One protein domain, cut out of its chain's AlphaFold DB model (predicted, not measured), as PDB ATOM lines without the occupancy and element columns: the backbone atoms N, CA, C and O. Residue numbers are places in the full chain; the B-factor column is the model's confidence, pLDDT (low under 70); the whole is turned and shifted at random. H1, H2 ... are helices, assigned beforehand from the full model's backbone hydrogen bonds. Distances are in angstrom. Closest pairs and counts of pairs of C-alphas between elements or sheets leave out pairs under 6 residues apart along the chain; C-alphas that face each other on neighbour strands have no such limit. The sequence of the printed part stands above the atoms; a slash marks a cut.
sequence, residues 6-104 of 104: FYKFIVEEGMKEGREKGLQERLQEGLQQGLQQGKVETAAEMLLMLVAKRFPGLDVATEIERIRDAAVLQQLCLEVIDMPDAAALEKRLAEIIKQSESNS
ATOM      1  N   PHE A   6     -31.425 270.409  -7.783       87.81
ATOM      2  CA  PHE A   6     -30.676 269.815  -6.675       87.81
ATOM      3  C   PHE A   6     -31.058 268.350  -6.415       87.81
ATOM      4  O   PHE A   6     -30.202 267.523  -6.123       87.81
ATOM      5  N   TYR A   7     -32.341 268.003  -6.569       88.44
ATOM      6  CA  TYR A   7     -32.797 266.617  -6.438       88.44
ATOM      7  C   TYR A   7     -32.244 265.745  -7.572       88.44
ATOM      8  O   TYR A   7     -31.778 264.639  -7.316       88.44
ATOM      9  N   LYS A   8     -32.239 266.263  -8.810       88.88
ATOM     10  CA  LYS A   8     -31.635 265.575  -9.962       88.88
ATOM     11  C   LYS A   8     -30.138 265.346  -9.759       88.88
ATOM     12  O   LYS A   8     -29.685 264.231  -9.966       88.88
ATOM     13  N   PHE A   9     -29.418 266.354  -9.262       91.69
ATOM     14  CA  PHE A   9     -27.997 266.237  -8.931       91.69
ATOM     15  C   PHE A   9     -27.726 265.117  -7.916       91.69
ATOM     16  O   PHE A   9     -26.890 264.259  -8.167       91.69
ATOM     17  N   ILE A  10     -28.476 265.061  -6.808       92.31
ATOM     18  CA  ILE A  10     -28.315 263.994  -5.805       92.31
ATOM     19  C   ILE A  10     -28.586 262.608  -6.404       92.31
ATOM     20  O   ILE A  10     -27.865 261.660  -6.107       92.31
ATOM     21  N   VAL A  11     -29.623 262.473  -7.239       91.62
ATOM     22  CA  VAL A  11     -29.951 261.193  -7.886       91.62
ATOM     23  C   VAL A  11     -28.861 260.784  -8.877       91.62
ATOM     24  O   VAL A  11     -28.448 259.629  -8.869       91.62
ATOM     25  N   GLU A  12     -28.370 261.708  -9.700       92.00
ATOM     26  CA  GLU A  12     -27.289 261.449 -10.656       92.00
ATOM     27  C   GLU A  12     -25.991 261.042  -9.954       92.00
ATOM     28  O   GLU A  12     -25.373 260.052 -10.347       92.00
ATOM     29  N   GLU A  13     -25.603 261.746  -8.890       92.94
ATOM     30  CA  GLU A  13     -24.418 261.404  -8.099       92.94
ATOM     31  C   GLU A  13     -24.590 260.057  -7.388       92.94
ATOM     32  O   GLU A  13     -23.709 259.206  -7.478       92.94
ATOM     33  N   GLY A  14     -25.756 259.790  -6.790       93.06
ATOM     34  CA  GLY A  14     -26.046 258.492  -6.175       93.06
ATOM     35  C   GLY A  14     -26.032 257.331  -7.176       93.06
ATOM     36  O   GLY A  14     -25.577 256.234  -6.853       93.06
ATOM     37  N   MET A  15     -26.479 257.559  -8.417       94.12
ATOM     38  CA  MET A  15     -26.396 256.561  -9.489       94.12
ATOM     39  C   MET A  15     -24.957 256.318  -9.948       94.12
ATOM     40  O   MET A  15     -24.593 255.166 -10.197       94.12
ATOM     41  N   LYS A  16     -24.135 257.369 -10.064       92.81
ATOM     42  CA  LYS A  16     -22.705 257.228 -10.380       92.81
ATOM     43  C   LYS A  16     -21.980 256.461  -9.281       92.81
ATOM     44  O   LYS A  16     -21.351 255.451  -9.581       92.81
ATOM     45  N   GLU A  17     -22.150 256.871  -8.027       92.31
ATOM     46  CA  GLU A  17     -21.519 256.232  -6.872       92.31
ATOM     47  C   GLU A  17     -21.952 254.764  -6.744       92.31
ATOM     48  O   GLU A  17     -21.120 253.878  -6.553       92.31
ATOM     49  N   GLY A  18     -23.245 254.473  -6.926       93.31
ATOM     50  CA  GLY A  18     -23.754 253.101  -6.928       93.31
ATOM     51  C   GLY A  18     -23.166 252.245  -8.055       93.31
ATOM     52  O   GLY A  18     -22.830 251.080  -7.839       93.31
ATOM     53  N   ARG A  19     -22.991 252.816  -9.255       94.06
ATOM     54  CA  ARG A  19     -22.364 252.121 -10.388       94.06
ATOM     55  C   ARG A  19     -20.880 251.857 -10.146       94.06
ATOM     56  O   ARG A  19     -20.412 250.775 -10.492       94.06
ATOM     57  N   GLU A  20     -20.157 252.822  -9.588       93.12
ATOM     58  CA  GLU A  20     -18.734 252.689  -9.266       93.12
ATOM     59  C   GLU A  20     -18.509 251.623  -8.195       93.12
ATOM     60  O   GLU A  20     -17.742 250.687  -8.430       93.12
ATOM     61  N   LYS A  21     -19.250 251.682  -7.080       91.88
ATOM     62  CA  LYS A  21     -19.181 250.668  -6.015       91.88
ATOM     63  C   LYS A  21     -19.526 249.276  -6.536       91.88
ATOM     64  O   LYS A  21     -18.740 248.347  -6.377       91.88
ATOM     65  N   GLY A  22     -20.640 249.146  -7.259       92.50
ATOM     66  CA  GLY A  22     -21.061 247.856  -7.807       92.50
ATOM     67  C   GLY A  22     -20.139 247.308  -8.904       92.50
ATOM     68  O   GLY A  22     -20.167 246.109  -9.186       92.50
ATOM     69  N   LEU A  23     -19.341 248.149  -9.571       94.31
ATOM     70  CA  LEU A  23     -18.282 247.696 -10.477       94.31
ATOM     71  C   LEU A  23     -17.052 247.234  -9.692       94.31
ATOM     72  O   LEU A  23     -16.493 246.189 -10.013       94.31
ATOM     73  N   GLN A  24     -16.650 247.994  -8.673       92.88
ATOM     74  CA  GLN A  24     -15.497 247.683  -7.836       92.88
ATOM     75  C   GLN A  24     -15.676 246.355  -7.092       92.88
ATOM     76  O   GLN A  24     -14.770 245.526  -7.120       92.88
ATOM     77  N   GLU A  25     -16.848 246.123  -6.495       92.19
ATOM     78  CA  GLU A  25     -17.177 244.872  -5.797       92.19
ATOM     79  C   GLU A  25     -17.079 243.667  -6.741       92.19
ATOM     80  O   GLU A  25     -16.335 242.724  -6.477       92.19
ATOM     81  N   ARG A  26     -17.728 243.734  -7.912       91.88
ATOM     82  CA  ARG A  26     -17.690 242.642  -8.901       91.88
ATOM     83  C   ARG A  26     -16.298 242.398  -9.475       91.88
ATOM     84  O   ARG A  26     -15.935 241.253  -9.729       91.88
ATOM     85  N   LEU A  27     -15.513 243.454  -9.696       94.69
ATOM     86  CA  LEU A  27     -14.125 243.315 -10.134       94.69
ATOM     87  C   LEU A  27     -13.289 242.609  -9.058       94.69
ATOM     88  O   LEU A  27     -12.487 241.735  -9.380       94.69
ATOM     89  N   GLN A  28     -13.482 242.972  -7.790       93.12
ATOM     90  CA  GLN A  28     -12.768 242.371  -6.670       93.12
ATOM     91  C   GLN A  28     -13.125 240.891  -6.502       93.12
ATOM     92  O   GLN A  28     -12.221 240.068  -6.353       93.12
ATOM     93  N   GLU A  29     -14.408 240.539  -6.582       91.44
ATOM     94  CA  GLU A  29     -14.870 239.147  -6.557       91.44
ATOM     95  C   GLU A  29     -14.292 238.342  -7.728       91.44
ATOM     96  O   GLU A  29     -13.711 237.276  -7.517       91.44
ATOM     97  N   GLY A  30     -14.369 238.875  -8.953       93.12
ATOM     98  CA  GLY A  30     -13.827 238.214 -10.142       93.12
ATOM     99  C   GLY A  30     -12.310 238.014 -10.072       93.12
ATOM    100  O   GLY A  30     -11.807 236.942 -10.412       93.12
ATOM    101  N   LEU A  31     -11.572 239.007  -9.569       94.94
ATOM    102  CA  LEU A  31     -10.128 238.902  -9.368       94.94
ATOM    103  C   LEU A  31      -9.781 237.837  -8.320       94.94
ATOM    104  O   LEU A  31      -8.852 237.058  -8.528       94.94
ATOM    105  N   GLN A  32     -10.515 237.778  -7.206       91.81
ATOM    106  CA  GLN A  32     -10.294 236.763  -6.173       91.81
ATOM    107  C   GLN A  32     -10.573 235.352  -6.692       91.81
ATOM    108  O   GLN A  32      -9.760 234.456  -6.466       91.81
ATOM    109  N   GLN A  33     -11.673 235.161  -7.425       90.25
ATOM    110  CA  GLN A  33     -12.001 233.877  -8.046       90.25
ATOM    111  C   GLN A  33     -10.923 233.452  -9.050       90.25
ATOM    112  O   GLN A  33     -10.429 232.329  -8.969       90.25
ATOM    113  N   GLY A  34     -10.489 234.363  -9.927       92.88
ATOM    114  CA  GLY A  34      -9.430 234.087 -10.901       92.88
ATOM    115  C   GLY A  34      -8.088 233.748 -10.249       92.88
ATOM    116  O   GLY A  34      -7.425 232.795 -10.652       92.88
ATOM    117  N   LEU A  35      -7.700 234.470  -9.191       93.31
ATOM    118  CA  LEU A  35      -6.486 234.169  -8.427       93.31
ATOM    119  C   LEU A  35      -6.564 232.807  -7.733       93.31
ATOM    120  O   LEU A  35      -5.568 232.085  -7.692       93.31
ATOM    121  N   GLN A  36      -7.722 232.454  -7.175       91.50
ATOM    122  CA  GLN A  36      -7.904 231.159  -6.528       91.50
ATOM    123  C   GLN A  36      -7.840 230.020  -7.549       91.50
ATOM    124  O   GLN A  36      -7.141 229.036  -7.311       91.50
ATOM    125  N   GLN A  37      -8.501 230.172  -8.698       92.56
ATOM    126  CA  GLN A  37      -8.460 229.186  -9.775       92.56
ATOM    127  C   GLN A  37      -7.034 228.994 -10.310       92.56
ATOM    128  O   GLN A  37      -6.553 227.862 -10.360       92.56
ATOM    129  N   GLY A  38      -6.311 230.083 -10.587       95.31
ATOM    130  CA  GLY A  38      -4.934 230.007 -11.078       95.31
ATOM    131  C   GLY A  38      -3.975 229.322 -10.099       95.31
ATOM    132  O   GLY A  38      -3.075 228.597 -10.521       95.31
ATOM    133  N   LYS A  39      -4.176 229.481  -8.781       96.62
ATOM    134  CA  LYS A  39      -3.394 228.758  -7.763       96.62
ATOM    135  C   LYS A  39      -3.641 227.250  -7.797       96.62
ATOM    136  O   LYS A  39      -2.686 226.492  -7.651       96.62
ATOM    137  N   VAL A  40      -4.896 226.830  -7.961       97.69
ATOM    138  CA  VAL A  40      -5.267 225.409  -8.045       97.69
ATOM    139  C   VAL A  40      -4.678 224.786  -9.306       97.69
ATOM    140  O   VAL A  40      -3.994 223.774  -9.206       97.69
ATOM    141  N   GLU A  41      -4.874 225.422 -10.463       97.25
ATOM    142  CA  GLU A  41      -4.351 224.951 -11.754       97.25
ATOM    143  C   GLU A  41      -2.824 224.811 -11.712       97.25
ATOM    144  O   GLU A  41      -2.293 223.732 -11.965       97.25
ATOM    145  N   THR A  42      -2.119 225.852 -11.255       97.62
ATOM    146  CA  THR A  42      -0.650 225.832 -11.154       97.62
ATOM    147  C   THR A  42      -0.148 224.728 -10.215       97.62
ATOM    148  O   THR A  42       0.858 224.071 -10.492       97.62
ATOM    149  N   ALA A  43      -0.816 224.517  -9.076       98.19
ATOM    150  CA  ALA A  43      -0.418 223.486  -8.122       98.19
ATOM    151  C   ALA A  43      -0.683 222.071  -8.664       98.19
ATOM    152  O   ALA A  43       0.155 221.188  -8.480       98.19
ATOM    153  N   ALA A  44      -1.805 221.866  -9.361       98.25
ATOM    154  CA  ALA A  44      -2.143 220.599 -10.003       98.25
ATOM    155  C   ALA A  44      -1.145 220.247 -11.115       98.25
ATOM    156  O   ALA A  44      -0.617 219.137 -11.134       98.25
ATOM    157  N   GLU A  45      -0.817 221.203 -11.988       98.25
ATOM    158  CA  GLU A  45       0.191 221.027 -13.040       98.25
ATOM    159  C   GLU A  45       1.562 220.665 -12.459       98.25
ATOM    160  O   GLU A  45       2.218 219.729 -12.925       98.25
ATOM    161  N   MET A  46       1.989 221.366 -11.402       98.31
ATOM    162  CA  MET A  46       3.245 221.063 -10.716       98.31
ATOM    163  C   MET A  46       3.251 219.644 -10.142       98.31
ATOM    164  O   MET A  46       4.231 218.915 -10.311       98.31
ATOM    165  N   LEU A  47       2.156 219.238  -9.498       98.50
ATOM    166  CA  LEU A  47       2.028 217.898  -8.943       98.50
ATOM    167  C   LEU A  47       2.110 216.837 -10.043       98.50
ATOM    168  O   LEU A  47       2.881 215.892  -9.908       98.50
ATOM    169  N   LEU A  48       1.399 217.021 -11.159       98.38
ATOM    170  CA  LEU A  48       1.439 216.099 -12.297       98.38
ATOM    171  C   LEU A  48       2.853 215.930 -12.860       98.38
ATOM    172  O   LEU A  48       3.284 214.805 -13.110       98.38
ATOM    173  N   MET A  49       3.610 217.022 -12.995       98.25
ATOM    174  CA  MET A  49       5.008 216.957 -13.431       98.25
ATOM    175  C   MET A  49       5.887 216.166 -12.453       98.25
ATOM    176  O   MET A  49       6.721 215.362 -12.878       98.25
ATOM    177  N   LEU A  50       5.715 216.377 -11.144       98.12
ATOM    178  CA  LEU A  50       6.471 215.652 -10.120       98.12
ATOM    179  C   LEU A  50       6.120 214.162 -10.103       98.12
ATOM    180  O   LEU A  50       7.021 213.324 -10.020       98.12
ATOM    181  N   VAL A  51       4.834 213.835 -10.236       98.25
ATOM    182  CA  VAL A  51       4.350 212.455 -10.313       98.25
ATOM    183  C   VAL A  51       4.912 211.756 -11.541       98.25
ATOM    184  O   VAL A  51       5.532 210.707 -11.394       98.25
ATOM    185  N   ALA A  52       4.807 212.361 -12.726       97.44
ATOM    186  CA  ALA A  52       5.350 211.791 -13.957       97.44
ATOM    187  C   ALA A  52       6.864 211.531 -13.862       97.44
ATOM    188  O   ALA A  52       7.370 210.550 -14.408       97.44
ATOM    189  N   LYS A  53       7.595 212.395 -13.141       97.50
ATOM    190  CA  LYS A  53       9.037 212.243 -12.921       97.50
ATOM    191  C   LYS A  53       9.375 211.123 -11.935       97.50
ATOM    192  O   LYS A  53      10.349 210.407 -12.157       97.50
ATOM    193  N   ARG A  54       8.641 211.006 -10.825       97.12
ATOM    194  CA  ARG A  54       8.950 210.044  -9.753       97.12
ATOM    195  C   ARG A  54       8.376 208.657 -10.019       97.12
ATOM    196  O   ARG A  54       9.022 207.659  -9.707       97.12
ATOM    197  N   PHE A  55       7.187 208.607 -10.603       97.25
ATOM    198  CA  PHE A  55       6.420 207.398 -10.863       97.25
ATOM    199  C   PHE A  55       6.064 207.324 -12.357       97.25
ATOM    200  O   PHE A  55       4.917 207.562 -12.736       97.25
ATOM    201  N   PRO A  56       7.042 207.033 -13.239       96.12
ATOM    202  CA  PRO A  56       6.796 206.981 -14.675       96.12
ATOM    203  C   PRO A  56       5.674 205.998 -15.027       96.12
ATOM    204  O   PRO A  56       5.706 204.841 -14.613       96.12
ATOM    205  N   GLY A  57       4.704 206.456 -15.822       93.50
ATOM    206  CA  GLY A  57       3.564 205.646 -16.265       93.50
ATOM    207  C   GLY A  57       2.379 205.598 -15.295       93.50
ATOM    208  O   GLY A  57       1.387 204.953 -15.619       93.50
ATOM    209  N   LEU A  58       2.456 206.276 -14.145       96.50
ATOM    210  CA  LEU A  58       1.312 206.452 -13.255       96.50
ATOM    211  C   LEU A  58       0.362 207.524 -13.810       96.50
ATOM    212  O   LEU A  58       0.779 208.663 -14.029       96.50
ATOM    213  N   ASP A  59      -0.906 207.163 -14.004       96.94
ATOM    214  CA  ASP A  59      -1.970 208.083 -14.411       96.94
ATOM    215  C   ASP A  59      -2.862 208.410 -13.210       96.94
ATOM    216  O   ASP A  59      -3.563 207.545 -12.693       96.94
ATOM    217  N   VAL A  60      -2.784 209.659 -12.750       97.25
ATOM    218  CA  VAL A  60      -3.555 210.204 -11.616       97.25
ATOM    219  C   VAL A  60      -4.141 211.583 -11.941       97.25
ATOM    220  O   VAL A  60      -4.437 212.381 -11.046       97.25
ATOM    221  N   ALA A  61      -4.251 211.917 -13.232       96.94
ATOM    222  CA  ALA A  61      -4.723 213.233 -13.663       96.94
ATOM    223  C   ALA A  61      -6.147 213.507 -13.173       96.94
ATOM    224  O   ALA A  61      -6.421 214.562 -12.601       96.94
ATOM    225  N   THR A  62      -7.022 212.512 -13.306       96.75
ATOM    226  CA  THR A  62      -8.428 212.615 -12.902       96.75
ATOM    227  C   THR A  62      -8.566 212.833 -11.393       96.75
ATOM    228  O   THR A  62      -9.373 213.643 -10.944       96.75
ATOM    229  N   GLU A  63      -7.771 212.138 -10.584       97.12
ATOM    230  CA  GLU A  63      -7.757 212.246  -9.128       97.12
ATOM    231  C   GLU A  63      -7.279 213.627  -8.681       97.12
ATOM    232  O   GLU A  63      -7.902 214.247  -7.818       97.12
ATOM    233  N   ILE A  64      -6.204 214.131  -9.291       97.25
ATOM    234  CA  ILE A  64      -5.635 215.445  -8.977       97.25
ATOM    235  C   ILE A  64      -6.601 216.569  -9.374       97.25
ATOM    236  O   ILE A  64      -6.816 217.489  -8.585       97.25
ATOM    237  N   GLU A  65      -7.254 216.482 -10.537       94.94
ATOM    238  CA  GLU A  65      -8.234 217.478 -10.999       94.94
ATOM    239  C   GLU A  65      -9.453 217.617 -10.074       94.94
ATOM    240  O   GLU A  65     -10.083 218.679 -10.015       94.94
ATOM    241  N   ARG A  66      -9.796 216.560  -9.327       95.38
ATOM    242  CA  ARG A  66     -10.883 216.591  -8.338       95.38
ATOM    243  C   ARG A  66     -10.525 217.398  -7.090       95.38
ATOM    244  O   ARG A  66     -11.428 217.812  -6.361       95.38
ATOM    245  N   ILE A  67      -9.243 217.651  -6.838       95.31
ATOM    246  CA  ILE A  67      -8.777 218.416  -5.681       95.31
ATOM    247  C   ILE A  67      -8.808 219.907  -6.037       95.31
ATOM    248  O   ILE A  67      -7.969 220.417  -6.771       95.31
ATOM    249  N   ARG A  68      -9.795 220.632  -5.497       94.00
ATOM    250  CA  ARG A  68      -9.980 222.081  -5.729       94.00
ATOM    251  C   ARG A  68      -9.302 222.974  -4.685       94.00
ATOM    252  O   ARG A  68      -9.480 224.190  -4.707       94.00
ATOM    253  N   ASP A  69      -8.533 222.383  -3.778       95.25
ATOM    254  CA  ASP A  69      -7.788 223.103  -2.749       95.25
ATOM    255  C   ASP A  69      -6.303 223.187  -3.124       95.25
ATOM    256  O   ASP A  69      -5.576 222.189  -3.135       95.25
ATOM    257  N   ALA A  70      -5.850 224.405  -3.417       96.00
ATOM    258  CA  ALA A  70      -4.465 224.674  -3.780       96.00
ATOM    259  C   ALA A  70      -3.479 224.309  -2.659       96.00
ATOM    260  O   ALA A  70      -2.377 223.858  -2.959       96.00
ATOM    261  N   ALA A  71      -3.851 224.470  -1.385       96.31
ATOM    262  CA  ALA A  71      -2.972 224.143  -0.265       96.31
ATOM    263  C   ALA A  71      -2.755 222.629  -0.158       96.31
ATOM    264  O   ALA A  71      -1.633 222.177   0.069       96.31
ATOM    265  N   VAL A  72      -3.807 221.839  -0.395       97.38
ATOM    266  CA  VAL A  72      -3.718 220.373  -0.434       97.38
ATOM    267  C   VAL A  72      -2.821 219.914  -1.586       97.38
ATOM    268  O   VAL A  72      -1.942 219.081  -1.381       97.38
ATOM    269  N   LEU A  73      -2.984 220.496  -2.777       98.12
ATOM    270  CA  LEU A  73      -2.129 220.197  -3.931       98.12
ATOM    271  C   LEU A  73      -0.659 220.566  -3.677       98.12
ATOM    272  O   LEU A  73       0.237 219.772  -3.951       98.12
ATOM    273  N   GLN A  74      -0.400 221.743  -3.106       97.69
ATOM    274  CA  GLN A  74       0.952 222.179  -2.742       97.69
ATOM    275  C   GLN A  74       1.596 221.255  -1.707       97.69
ATOM    276  O   GLN A  74       2.777 220.931  -1.822       97.69
ATOM    277  N   GLN A  75       0.823 220.802  -0.722       97.62
ATOM    278  CA  GLN A  75       1.288 219.843   0.269       97.62
ATOM    279  C   GLN A  75       1.633 218.496  -0.385       97.62
ATOM    280  O   GLN A  75       2.694 217.939  -0.107       97.62
ATOM    281  N   LEU A  76       0.799 218.011  -1.310       98.06
ATOM    282  CA  LEU A  76       1.091 216.802  -2.083       98.06
ATOM    283  C   LEU A  76       2.377 216.932  -2.904       98.06
ATOM    284  O   LEU A  76       3.139 215.973  -2.951       98.06
ATOM    285  N   CYS A  77       2.671 218.098  -3.491       98.00
ATOM    286  CA  CYS A  77       3.938 218.327  -4.197       98.00
ATOM    287  C   CYS A  77       5.157 218.084  -3.297       98.00
ATOM    288  O   CYS A  77       6.159 217.541  -3.760       98.00
ATOM    289  N   LEU A  78       5.077 218.480  -2.022       97.31
ATOM    290  CA  LEU A  78       6.142 218.243  -1.049       97.31
ATOM    291  C   LEU A  78       6.205 216.763  -0.655       97.31
ATOM    292  O   LEU A  78       7.277 216.170  -0.686       97.31
ATOM    293  N   GLU A  79       5.058 216.154  -0.346       97.19
ATOM    294  CA  GLU A  79       4.981 214.754   0.092       97.19
ATOM    295  C   GLU A  79       5.463 213.775  -0.987       97.19
ATOM    296  O   GLU A  79       6.162 212.808  -0.678       97.19
ATOM    297  N   VAL A  80       5.140 214.035  -2.260       97.44
ATOM    298  CA  VAL A  80       5.497 213.149  -3.375       97.44
ATOM    299  C   VAL A  80       7.000 212.918  -3.451       97.44
ATOM    300  O   VAL A  80       7.419 211.826  -3.805       97.44
ATOM    301  N   ILE A  81       7.827 213.898  -3.072       95.25
ATOM    302  CA  ILE A  81       9.296 213.806  -3.118       95.25
ATOM    303  C   ILE A  81       9.847 212.780  -2.113       95.25
ATOM    304  O   ILE A  81      10.942 212.251  -2.318       95.25
ATOM    305  N   ASP A  82       9.083 212.408  -1.094       96.12
ATOM    306  CA  ASP A  82       9.522 211.462  -0.063       96.12
ATOM    307  C   ASP A  82       8.730 210.141  -0.086       96.12
ATOM    308  O   ASP A  82       9.087 209.187   0.604       96.12
ATOM    309  N   MET A  83       7.701 210.023  -0.932       96.88
ATOM    310  CA  MET A  83       6.857 208.823  -1.020       96.88
ATOM    311  C   MET A  83       7.586 207.598  -1.596       96.88
ATOM    312  O   MET A  83       8.161 207.690  -2.679       96.88
ATOM    313  N   PRO A  84       7.530 206.424  -0.951       95.19
ATOM    314  CA  PRO A  84       8.324 205.264  -1.363       95.19
ATOM    315  C   PRO A  84       7.949 204.721  -2.750       95.19
ATOM    316  O   PRO A  84       8.831 204.285  -3.487       95.19
ATOM    317  N   ASP A  85       6.667 204.758  -3.118       96.69
ATOM    318  CA  ASP A  85       6.141 204.184  -4.357       96.69
ATOM    319  C   ASP A  85       4.823 204.849  -4.803       96.69
ATOM    320  O   ASP A  85       4.260 205.705  -4.114       96.69
ATOM    321  N   ALA A  86       4.345 204.445  -5.985       96.75
ATOM    322  CA  ALA A  86       3.086 204.904  -6.567       96.75
ATOM    323  C   ALA A  86       1.867 204.530  -5.706       96.75
ATOM    324  O   ALA A  86       0.951 205.336  -5.567       96.75
ATOM    325  N   ALA A  87       1.877 203.353  -5.074       97.31
ATOM    326  CA  ALA A  87       0.761 202.881  -4.258       97.31
ATOM    327  C   ALA A  87       0.534 203.773  -3.025       97.31
ATOM    328  O   ALA A  87      -0.608 204.028  -2.631       97.31
ATOM    329  N   ALA A  88       1.610 204.295  -2.424       97.88
ATOM    330  CA  ALA A  88       1.525 205.269  -1.342       97.88
ATOM    331  C   ALA A  88       0.840 206.572  -1.790       97.88
ATOM    332  O   ALA A  88       0.006 207.108  -1.054       97.88
ATOM    333  N   LEU A  89       1.146 207.051  -3.002       97.94
ATOM    334  CA  LEU A  89       0.503 208.228  -3.585       97.94
ATOM    335  C   LEU A  89      -0.978 207.978  -3.892       97.94
ATOM    336  O   LEU A  89      -1.822 208.768  -3.476       97.94
ATOM    337  N   GLU A  90      -1.308 206.881  -4.572       97.44
ATOM    338  CA  GLU A  90      -2.694 206.518  -4.906       97.44
ATOM    339  C   GLU A  90      -3.566 206.440  -3.649       97.44
ATOM    340  O   GLU A  90      -4.658 207.010  -3.593       97.44
ATOM    341  N   LYS A  91      -3.050 205.800  -2.592       97.38
ATOM    342  CA  LYS A  91      -3.729 205.730  -1.296       97.38
ATOM    343  C   LYS A  91      -3.969 207.121  -0.707       97.38
ATOM    344  O   LYS A  91      -5.071 207.401  -0.237       97.38
ATOM    345  N   ARG A  92      -2.958 207.993  -0.733       97.38
ATOM    346  CA  ARG A  92      -3.058 209.361  -0.210       97.38
ATOM    347  C   ARG A  92      -4.095 210.189  -0.973       97.38
ATOM    348  O   ARG A  92      -4.900 210.873  -0.344       97.38
ATOM    349  N   LEU A  93      -4.113 210.099  -2.303       97.31
ATOM    350  CA  LEU A  93      -5.113 210.759  -3.149       97.31
ATOM    351  C   LEU A  93      -6.529 210.266  -2.819       97.31
ATOM    352  O   LEU A  93      -7.433 211.079  -2.621       97.31
ATOM    353  N   ALA A  94      -6.712 208.951  -2.673       96.56
ATOM    354  CA  ALA A  94      -7.998 208.366  -2.304       96.56
ATOM    355  C   ALA A  94      -8.491 208.837  -0.921       96.56
ATOM    356  O   ALA A  94      -9.679 209.119  -0.752       96.56
ATOM    357  N   GLU A  95      -7.597 208.958   0.066       96.38
ATOM    358  CA  GLU A  95      -7.929 209.490   1.395       96.38
ATOM    359  C   GLU A  95      -8.417 210.943   1.325       96.38
ATOM    360  O   GLU A  95      -9.438 211.273   1.929       96.38
ATOM    361  N   ILE A  96      -7.727 211.791   0.559       96.12
ATOM    362  CA  ILE A  96      -8.085 213.204   0.376       96.12
ATOM    363  C   ILE A  96      -9.452 213.339  -0.301       96.12
ATOM    364  O   ILE A  96     -10.311 214.082   0.176       96.12
ATOM    365  N   ILE A  97      -9.679 212.594  -1.386       94.50
ATOM    366  CA  ILE A  97     -10.944 212.620  -2.130       94.50
ATOM    367  C   ILE A  97     -12.106 212.146  -1.249       94.50
ATOM    368  O   ILE A  97     -13.173 212.751  -1.235       94.50
ATOM    369  N   LYS A  98     -11.903 211.101  -0.445       94.00
ATOM    370  CA  LYS A  98     -12.938 210.616   0.475       94.00
ATOM    371  C   LYS A  98     -13.271 211.634   1.574       94.00
ATOM    372  O   LYS A  98     -14.423 211.739   2.000       94.00
ATOM    373  N   GLN A  99     -12.272 212.368   2.064       89.38
ATOM    374  CA  GLN A  99     -12.468 213.402   3.085       89.38
ATOM    375  C   GLN A  99     -13.249 214.603   2.545       89.38
ATOM    376  O   GLN A  99     -14.078 215.149   3.272       89.38
ATOM    377  N   SER A 100     -13.040 214.994   1.284       82.31
ATOM    378  CA  SER A 100     -13.824 216.073   0.671       82.31
ATOM    379  C   SER A 100     -15.287 215.671   0.445       82.31
ATOM    380  O   SER A 100     -16.184 216.479   0.678       82.31
ATOM    381  N   GLU A 101     -15.542 214.405   0.099       82.00
ATOM    382  CA  GLU A 101     -16.896 213.844  -0.032       82.00
ATOM    383  C   GLU A 101     -17.630 213.718   1.312       82.00
ATOM    384  O   GLU A 101     -18.846 213.856   1.358       82.00
ATOM    385  N   SER A 102     -16.911 213.468   2.412       73.81
ATOM    386  CA  SER A 102     -17.518 213.286   3.745       73.81
ATOM    387  C   SER A 102     -17.837 214.603   4.467       73.81
ATOM    388  O   SER A 102     -18.593 214.596   5.435       73.81
ATOM    389  N   ASN A 103     -17.241 215.714   4.029       63.25
ATOM    390  CA  ASN A 103     -17.439 217.053   4.598       63.25
ATOM    391  C   ASN A 103     -18.452 217.905   3.805       63.25
ATOM    392  O   ASN A 103     -18.590 219.096   4.092       63.25
ATOM    393  N   SER A 104     -19.117 217.308   2.808       53.72
ATOM    394  CA  SER A 104     -20.176 217.914   1.984       53.72
ATOM    395  C   SER A 104     -21.551 217.413   2.420       53.72
ATOM    396  O   SER A 104     -22.502 218.223   2.382       53.72
TER     397      SER A 104
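AT A GLANCE: This is residues 6 to 104 of the 104 residues of an uncharacterized protein of Blastocatellia bacterium (UniProt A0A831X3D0). Picture one very long helix, H1, with a small compact head at its far end: residues 6 to 35 of H1 stick out as a bare arm, and residues 36 to 54 of H1 make the head together with the short H2, H3 and H4. In the head H3 packs side by side with the end part of H1, running the same way, H2 sits between H1 and H4, and H4 folds back the opposite way to H3. The printed part has 99 residues with four named helices, in the order H1, H2, H3, H4, and no named strand, and its class is all helix. The whole is extended, with a radius of gyration of the C-alphas of 21.9 A, and spans 75 by 29 by 19 A, the arm making the length.

IN THESE COORDINATES: Find C-alpha 6 at (-30.676, 269.815, -6.675); from there H1, residues 6 to 54, runs 71.8 A to C-alpha 54 at (8.950, 210.044, -9.753). Past it you meet H2, residues 61 to 65. Next comes H3, residues 70 to 80, with 15.2 A between its first and last C-alphas. Last is H4, residues 86 to 102, which runs 24.5 A to C-alpha 102 at (-17.518, 213.286, 3.745).

HOW THE PARTS SIT: Start at H1 and look at residues 36 to 54, with which alone it touches H3; the closest C-alphas, those of Val 40 and Ala 70, are 4.4 A apart. H1 and H3 run the same way at a shallow tilt of 14 degrees. With residues 44 to 48 alone H1 touches H2, closest at the C-alphas of Ala 44 and Ile 64, 6.3 A. From H2 go on to H4, which touches it with residues 93 to 97 alone; the closest C-alphas are those of Glu 63 and Leu 93, 6.7 A. H3 and H4 are close but not clearly touching, with the C-alphas of Val 80 and Leu 89 7.0 A apart, and run opposite ways at a shallow tilt of 23 degrees. H1 and H4 are only just apart, closest at 8.4 A. In H2, H3 and H4 each O i to N i+4 pair is within hydrogen-bond range; in H1, 44 of 45 are.

THE WHOLE: Look from Phe 6 to Pro 84 for the two C-alphas farthest apart, 75.6 A. Without residues 6 to 35, which stand free, the remaining 69 residues span 32 by 25 by 19 A, with a radius of gyration of 11.3 A. The printed part has no cut, and none of its links is long. The mean pLDDT of the printed part is 94.0, and the model's confidence is under 70 at residues 103 to 104, where the chain ends.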